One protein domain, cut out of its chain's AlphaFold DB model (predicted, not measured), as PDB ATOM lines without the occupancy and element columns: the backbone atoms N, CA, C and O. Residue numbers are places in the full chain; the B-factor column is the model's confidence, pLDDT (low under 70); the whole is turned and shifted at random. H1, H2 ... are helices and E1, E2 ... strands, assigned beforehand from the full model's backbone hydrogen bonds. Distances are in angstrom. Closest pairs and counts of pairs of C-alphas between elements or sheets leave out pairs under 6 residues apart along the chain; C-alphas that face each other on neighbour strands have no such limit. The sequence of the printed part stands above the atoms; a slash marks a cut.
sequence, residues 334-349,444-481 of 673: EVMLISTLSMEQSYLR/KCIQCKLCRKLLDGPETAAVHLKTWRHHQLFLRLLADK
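Overview. This is residues 334 to 349 and 444 to 481 of the 673 residues of an uncharacterized protein of Chilo suppressalis (UniProt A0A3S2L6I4). A two-stranded hairpin, E1 and E2, has the short helix H2 next to it; H1 packs side by side with H2, and the longest helix, H3, turns off near the end of H2 at nearly a right angle, so that the two make a corner. H1 and H2 run the same way, at 11 degrees to each other, and H3, whose centre is the farthest from the mean of the C-alphas at 12.3 A, runs across the line of H2 at 84 degrees. The printed part has 54 residues with three named helices and two named strands, in the order H1, E1, E2, H2, H3; the sheet E1 - E2 is antiparallel, and the class is mostly helix. The whole is compact, with a radius of gyration of the C-alphas of 11.2 A and spans of 31 by 25 by 18 A.

Arrangement. Look first at E1, residues 446 to 448, and E2, residues 453 to 455, antiparallel neighbours at 151 degrees that form a hairpin. The C-alphas of Gln 447 and Leu 454 face each other at 4.5 A; N 446 and O 455, at 2.8 A, and N 448 and O 453, at 2.9 A, are within hydrogen-bond range. Go on to H2, residues 458 to 464: its closest C-alphas to E2 are those of Ala 461 and Leu 455, 6.2 A apart, and to E1 those of Pro 458 and Ile 446, 7.0 A apart. H1, residues 341 to 346, touches H2, with the C-alphas of Leu 341 and Thr 460 closest at 5.0 A. These two helices run the same way at a shallow tilt of 11 degrees. H3, residues 468 to 481, is close to H2 but not clearly touching: the closest C-alphas, of His 464 and His 470, are 6.9 A apart. Their lines are about perpendicular, at 84 degrees. H3 is apart from H1, E1 and E2; H1 and E2 are only just apart, with 8.2 A at the closest. In H1, H2 and H3 every O i to N i+4 pair is within hydrogen-bond range.

Along the chain. Find C-alpha 446 at (216.272, 183.433, 259.397), where E1 begins; it is 6.6 A long, and E2 is 6.2 A. Find C-alpha 341 at (228.665, 184.176, 258.926), where H1 begins its 8.7 A. H2 measures 9.6 A. From C-alpha 468 at (225.742, 191.550, 245.234), H3 runs 20.0 A to C-alpha 481 at (206.597, 194.651, 240.527).

Size, cuts and confidence. The two C-alphas farthest apart, those of Ser 342 and Lys 481, are 32.5 A from each other. Residues 350 to 443 are not printed, and C-alphas 349 and 444 are 26.9 A apart across this cut, which falls in the link from H1 to E1. The links E1 to E2, E2 to H2 and H2 to H3 are tight. The mean pLDDT of the printed part is 79.1; look for values under 70 at residues 334 to 337, 346 to 347 and 349.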
ATOM      1  N   GLU A 334     215.583 169.491 249.927       60.53
ATOM      2  CA  GLU A 334     216.580 170.543 249.853       60.53
ATOM      3  C   GLU A 334     217.166 170.607 251.256       60.53
ATOM      4  O   GLU A 334     216.627 171.269 252.143       60.53
ATOM      5  N   VAL A 335     218.257 169.863 251.467       54.84
ATOM      6  CA  VAL A 335     219.151 170.039 252.605       54.84
ATOM      7  C   VAL A 335     219.764 171.416 252.399       54.84
ATOM      8  O   VAL A 335     220.830 171.574 251.807       54.84
ATOM      9  N   MET A 336     218.994 172.437 252.770       56.31
ATOM     10  CA  MET A 336     219.377 173.830 252.685       56.31
ATOM     11  C   MET A 336     220.491 174.021 253.703       56.31
ATOM     12  O   MET A 336     220.220 174.211 254.888       56.31
ATOM     13  N   LEU A 337     221.741 173.929 253.237       68.56
ATOM     14  CA  LEU A 337     222.906 174.259 254.048       68.56
ATOM     15  C   LEU A 337     222.679 175.645 254.648       68.56
ATOM     16  O   LEU A 337     222.484 176.623 253.916       68.56
ATOM     17  N   ILE A 338     222.680 175.705 255.975       74.50
ATOM     18  CA  ILE A 338     222.530 176.961 256.692       74.50
ATOM     19  C   ILE A 338     223.819 177.754 256.478       74.50
ATOM     20  O   ILE A 338     224.925 177.229 256.636       74.50
ATOM     21  N   SER A 339     223.680 178.981 255.980       70.69
ATOM     22  CA  SER A 339     224.834 179.766 255.561       70.69
ATOM     23  C   SER A 339     225.414 180.508 256.756       70.69
ATOM     24  O   SER A 339     224.818 181.468 257.258       70.69
ATOM     25  N   THR A 340     226.591 180.061 257.186       76.75
ATOM     26  CA  THR A 340     227.303 180.649 258.318       76.75
ATOM     27  C   THR A 340     227.813 182.054 258.007       76.75
ATOM     28  O   THR A 340     227.962 182.458 256.848       76.75
ATOM     29  N   LEU A 341     228.133 182.816 259.059       72.94
ATOM     30  CA  LEU A 341     228.665 184.176 258.926       72.94
ATOM     31  C   LEU A 341     229.901 184.233 258.011       72.94
ATOM     32  O   LEU A 341     229.994 185.131 257.175       72.94
ATOM     33  N   SER A 342     230.816 183.265 258.127       73.25
ATOM     34  CA  SER A 342     232.013 183.180 257.281       73.25
ATOM     35  C   SER A 342     231.676 182.897 255.813       73.25
ATOM     36  O   SER A 342     232.300 183.467 254.918       73.25
ATOM     37  N   MET A 343     230.646 182.083 255.555       71.38
ATOM     38  CA  MET A 343     230.168 181.786 254.205       71.38
ATOM     39  C   MET A 343     229.581 183.040 253.537       71.38
ATOM     40  O   MET A 343     230.004 183.398 252.438       71.38
ATOM     41  N   GLU A 344     228.674 183.773 254.197       73.38
ATOM     42  CA  GLU A 344     228.139 185.025 253.634       73.38
ATOM     43  C   GLU A 344     229.197 186.134 253.528       73.38
ATOM     44  O   GLU A 344     229.151 186.909 252.572       73.38
ATOM     45  N   GLN A 345     230.187 186.184 254.428       75.31
ATOM     46  CA  GLN A 345     231.330 187.095 254.287       75.31
ATOM     47  C   GLN A 345     232.174 186.773 253.045       75.31
ATOM     48  O   GLN A 345     232.584 187.699 252.354       75.31
ATOM     49  N   SER A 346     232.358 185.498 252.684       69.31
ATOM     50  CA  SER A 346     233.053 185.120 251.437       69.31
ATOM     51  C   SER A 346     232.304 185.542 250.159       69.31
ATOM     52  O   SER A 346     232.911 185.707 249.100       69.31
ATOM     53  N   TYR A 347     230.986 185.761 250.254       66.06
ATOM     54  CA  TYR A 347     230.153 186.274 249.163       66.06
ATOM     55  C   TYR A 347     230.068 187.809 249.115       66.06
ATOM     56  O   TYR A 347     229.449 188.359 248.194       66.06
ATOM     57  N   LEU A 348     230.700 188.522 250.055       70.25
ATOM     58  CA  LEU A 348     230.994 189.942 249.885       70.25
ATOM     59  C   LEU A 348     232.102 190.074 248.832       70.25
ATOM     60  O   LEU A 348     233.251 189.711 249.063       70.25
ATOM     61  N   ARG A 349     231.769 190.623 247.659       59.28
ATOM     62  CA  ARG A 349     232.797 191.090 246.722       59.28
ATOM     63  C   ARG A 349     233.476 192.309 247.342       59.28
ATOM     64  O   ARG A 349     232.832 193.349 247.457       59.28
ATOM     65  N   LYS A 444     217.627 179.106 265.878       73.44
ATOM     66  CA  LYS A 444     216.750 180.158 265.323       73.44
ATOM     67  C   LYS A 444     217.279 180.722 264.001       73.44
ATOM     68  O   LYS A 444     217.828 181.822 263.967       73.44
ATOM     69  N   CYS A 445     217.071 179.996 262.903       76.94
ATOM     70  CA  CYS A 445     217.462 180.469 261.572       76.94
ATOM     71  C   CYS A 445     216.495 181.521 260.982       76.94
ATOM     72  O   CYS A 445     215.285 181.502 261.216       76.94
ATOM     73  N   ILE A 446     217.028 182.433 260.165       80.31
ATOM     74  CA  ILE A 446     216.272 183.433 259.397       80.31
ATOM     75  C   ILE A 446     216.298 183.038 257.917       80.31
ATOM     76  O   ILE A 446     217.366 182.872 257.332       80.31
ATOM     77  N   GLN A 447     215.137 182.928 257.269       81.69
ATOM     78  CA  GLN A 447     215.074 182.622 255.837       81.69
ATOM     79  C   GLN A 447     214.953 183.890 254.983       81.69
ATOM     80  O   GLN A 447     213.991 184.654 255.089       81.69
ATOM     81  N   CYS A 448     215.880 184.074 254.042       83.94
ATOM     82  CA  CYS A 448     215.736 185.087 253.005       83.94
ATOM     83  C   CYS A 448     214.825 184.586 251.872       83.94
ATOM     84  O   CYS A 448     215.253 183.794 251.033       83.94
ATOM     85  N   LYS A 449     213.594 185.108 251.772       81.69
ATOM     86  CA  LYS A 449     212.636 184.728 250.708       81.69
ATOM     87  C   LYS A 449     213.141 184.995 249.278       81.69
ATOM     88  O   LYS A 449     212.780 184.255 248.371       81.69
ATOM     89  N   LEU A 450     213.982 186.018 249.076       81.69
ATOM     90  CA  LEU A 450     214.537 186.381 247.760       81.69
ATOM     91  C   LEU A 450     215.594 185.386 247.266       81.69
ATOM     92  O   LEU A 450     215.593 185.009 246.100       81.69
ATOM     93  N   CYS A 451     216.502 184.968 248.151       79.00
ATOM     94  CA  CYS A 451     217.624 184.094 247.799       79.00
ATOM     95  C   CYS A 451     217.404 182.622 248.179       79.00
ATOM     96  O   CYS A 451     218.271 181.801 247.893       79.00
ATOM     97  N   ARG A 452     216.295 182.306 248.865       80.25
ATOM     98  CA  ARG A 452     215.979 181.006 249.490       80.25
ATOM     99  C   ARG A 452     217.072 180.455 250.422       80.25
ATOM    100  O   ARG A 452     217.071 179.275 250.737       80.25
ATOM    101  N   LYS A 453     217.984 181.305 250.906       80.50
ATOM    102  CA  LYS A 453     219.008 180.920 251.887       80.50
ATOM    103  C   LYS A 453     218.431 180.910 253.302       80.50
ATOM    104  O   LYS A 453     217.748 181.865 253.685       80.50
ATOM    105  N   LEU A 454     218.761 179.870 254.066       81.81
ATOM    106  CA  LEU A 454     218.682 179.869 255.525       81.81
ATOM    107  C   LEU A 454     219.964 180.493 256.092       81.81
ATOM    108  O   LEU A 454     221.053 180.281 255.557       81.81
ATOM    109  N   LEU A 455     219.811 181.293 257.140       79.88
ATOM    110  CA  LEU A 455     220.858 182.125 257.725       79.88
ATOM    111  C   LEU A 455     220.862 181.910 259.239       79.88
ATOM    112  O   LEU A 455     219.797 181.957 259.856       79.88
ATOM    113  N   ASP A 456     222.035 181.691 259.829       81.94
ATOM    114  CA  ASP A 456     222.189 181.294 261.238       81.94
ATOM    115  C   ASP A 456     221.649 182.322 262.245       81.94
ATOM    116  O   ASP A 456     221.276 181.974 263.361       81.94
ATOM    117  N   GLY A 457     221.607 183.604 261.867       83.12
ATOM    118  CA  GLY A 457     221.155 184.672 262.757       83.12
ATOM    119  C   GLY A 457     221.042 186.055 262.104       83.12
ATOM    120  O   GLY A 457     221.384 186.232 260.928       83.12
ATOM    121  N   PRO A 458     220.585 187.078 262.848       79.88
ATOM    122  CA  PRO A 458     220.307 188.415 262.309       79.88
ATOM    123  C   PRO A 458     221.542 189.109 261.717       79.88
ATOM    124  O   PRO A 458     221.425 189.838 260.733       79.88
ATOM    125  N   GLU A 459     222.735 188.841 262.247       80.94
ATOM    126  CA  GLU A 459     223.991 189.387 261.720       80.94
ATOM    127  C   GLU A 459     224.350 188.784 260.356       80.94
ATOM    128  O   GLU A 459     224.673 189.511 259.415       80.94
ATOM    129  N   THR A 460     224.194 187.461 260.205       81.38
ATOM    130  CA  THR A 460     224.363 186.780 258.910       81.38
ATOM    131  C   THR A 460     223.359 187.289 257.875       81.38
ATOM    132  O   THR A 460     223.720 187.481 256.716       81.38
ATOM    133  N   ALA A 461     222.135 187.637 258.295       82.75
ATOM    134  CA  ALA A 461     221.160 188.295 257.432       82.75
ATOM    135  C   ALA A 461     221.601 189.709 257.019       82.75
ATOM    136  O   ALA A 461     221.529 190.041 255.838       82.75
ATOM    137  N   ALA A 462     222.133 190.522 257.935       84.56
ATOM    138  CA  ALA A 462     222.653 191.850 257.605       84.56
ATOM    139  C   ALA A 462     223.846 191.814 256.626       84.56
ATOM    140  O   ALA A 462     224.009 192.743 255.830       84.56
ATOM    141  N   VAL A 463     224.662 190.753 256.646       84.06
ATOM    142  CA  VAL A 463     225.700 190.499 255.628       84.06
ATOM    143  C   VAL A 463     225.073 190.009 254.321       84.06
ATOM    144  O   VAL A 463     225.372 190.555 253.261       84.06
ATOM    145  N   HIS A 464     224.146 189.051 254.384       84.44
ATOM    146  CA  HIS A 464     223.455 188.503 253.218       84.44
ATOM    147  C   HIS A 464     222.762 189.585 252.371       84.44
ATOM    148  O   HIS A 464     222.912 189.601 251.147       84.44
ATOM    149  N   LEU A 465     222.070 190.535 253.015       84.44
ATOM    150  CA  LEU A 465     221.421 191.683 252.364       84.44
ATOM    151  C   LEU A 465     222.410 192.587 251.600       84.44
ATOM    152  O   LEU A 465     222.016 193.245 250.639       84.44
ATOM    153  N   LYS A 466     223.691 192.611 251.999       85.25
ATOM    154  CA  LYS A 466     224.766 193.365 251.328       85.25
ATOM    155  C   LYS A 466     225.418 192.589 250.179       85.25
ATOM    156  O   LYS A 466     226.190 193.174 249.421       85.25
ATOM    157  N   THR A 467     225.137 191.291 250.022       87.31
ATOM    158  CA  THR A 467     225.716 190.505 248.922       87.31
ATOM    159  C   THR A 467     225.194 190.994 247.571       87.31
ATOM    160  O   THR A 467     224.003 191.260 247.387       87.31
ATOM    161  N   TRP A 468     226.084 191.070 246.579       82.62
ATOM    162  CA  TRP A 468     225.742 191.550 245.234       82.62
ATOM    163  C   TRP A 468     224.602 190.746 244.588       82.62
ATOM    164  O   TRP A 468     223.714 191.314 243.954       82.62
ATOM    165  N   ARG A 469     224.580 189.424 244.814       81.00
ATOM    166  CA  ARG A 469     223.523 188.529 244.324       81.00
ATOM    167  C   ARG A 469     222.157 188.861 244.933       81.00
ATOM    168  O   ARG A 469     221.165 188.858 244.209       81.00
ATOM    169  N   HIS A 470     222.100 189.173 246.231       86.75
ATOM    170  CA  HIS A 470     220.861 189.604 246.874       86.75
ATOM    171  C   HIS A 470     220.367 190.930 246.278       86.75
ATOM    172  O   HIS A 470     219.202 191.039 245.901       86.75
ATOM    173  N   HIS A 471     221.266 191.904 246.113       86.50
ATOM    174  CA  HIS A 471     220.953 193.199 245.503       86.50
ATOM    175  C   HIS A 471     220.403 193.065 244.069       86.50
ATOM    176  O   HIS A 471     219.378 193.663 243.746       86.50
ATOM    177  N   GLN A 472     221.012 192.229 243.218       89.19
ATOM    178  CA  GLN A 472     220.507 191.970 241.861       89.19
ATOM    179  C   GLN A 472     219.110 191.325 241.853       89.19
ATOM    180  O   GLN A 472     218.248 191.735 241.076       89.19
ATOM    181  N   LEU A 473     218.864 190.338 242.722       86.81
ATOM    182  CA  LEU A 473     217.551 189.689 242.833       86.81
ATOM    183  C   LEU A 473     216.479 190.647 243.372       86.81
ATOM    184  O   LEU A 473     215.334 190.600 242.922       86.81
ATOM    185  N   PHE A 474     216.851 191.549 244.282       88.94
ATOM    186  CA  PHE A 474     215.979 192.617 244.763       88.94
ATOM    187  C   PHE A 474     215.609 193.603 243.643       88.94
ATOM    188  O   PHE A 474     214.426 193.879 243.455       88.94
ATOM    189  N   LEU A 475     216.582 194.061 242.841       90.25
ATOM    190  CA  LEU A 475     216.319 194.920 241.678       90.25
ATOM    191  C   LEU A 475     215.412 194.243 240.641       90.25
ATOM    192  O   LEU A 475     214.488 194.881 240.140       90.25
ATOM    193  N   ARG A 476     215.621 192.950 240.355       88.69
ATOM    194  CA  ARG A 476     214.745 192.185 239.452       88.69
ATOM    195  C   ARG A 476     213.311 192.119 239.981       88.69
ATOM    196  O   ARG A 476     212.382 192.414 239.239       88.69
ATOM    197  N   LEU A 477     213.126 191.823 241.271       90.31
ATOM    198  CA  LEU A 477     211.796 191.816 241.885       90.31
ATOM    199  C   LEU A 477     211.137 193.206 241.878       90.31
ATOM    200  O   LEU A 477     209.922 193.288 241.712       90.31
ATOM    201  N   LEU A 478     211.896 194.295 242.039       90.44
ATOM    202  CA  LEU A 478     211.353 195.649 241.887       90.44
ATOM    203  C   LEU A 478     210.904 195.920 240.446       90.44
ATOM    204  O   LEU A 478     209.796 196.417 240.259       90.44
ATOM    205  N   ALA A 479     211.705 195.540 239.445       87.19
ATOM    206  CA  ALA A 479     211.346 195.687 238.034       87.19
ATOM    207  C   ALA A 479     210.090 194.875 237.666       87.19
ATOM    208  O   ALA A 479     209.210 195.367 236.961       87.19
ATOM    209  N   ASP A 480     209.968 193.648 238.173       84.12
ATOM    210  CA  ASP A 480     208.798 192.803 237.920       84.12
ATOM    211  C   ASP A 480     207.544 193.314 238.655       84.12
ATOM    212  O   ASP A 480     206.439 193.203 238.131       84.12
ATOM    213  N   LYS A 481     207.698 193.974 239.815       81.69
ATOM    214  CA  LYS A 481     206.597 194.651 240.527       81.69
ATOM    215  C   LYS A 481     206.239 196.039 239.989       81.69
ATOM    216  O   LYS A 481     205.137 196.500 240.269       81.69
TER     217      LYS A 481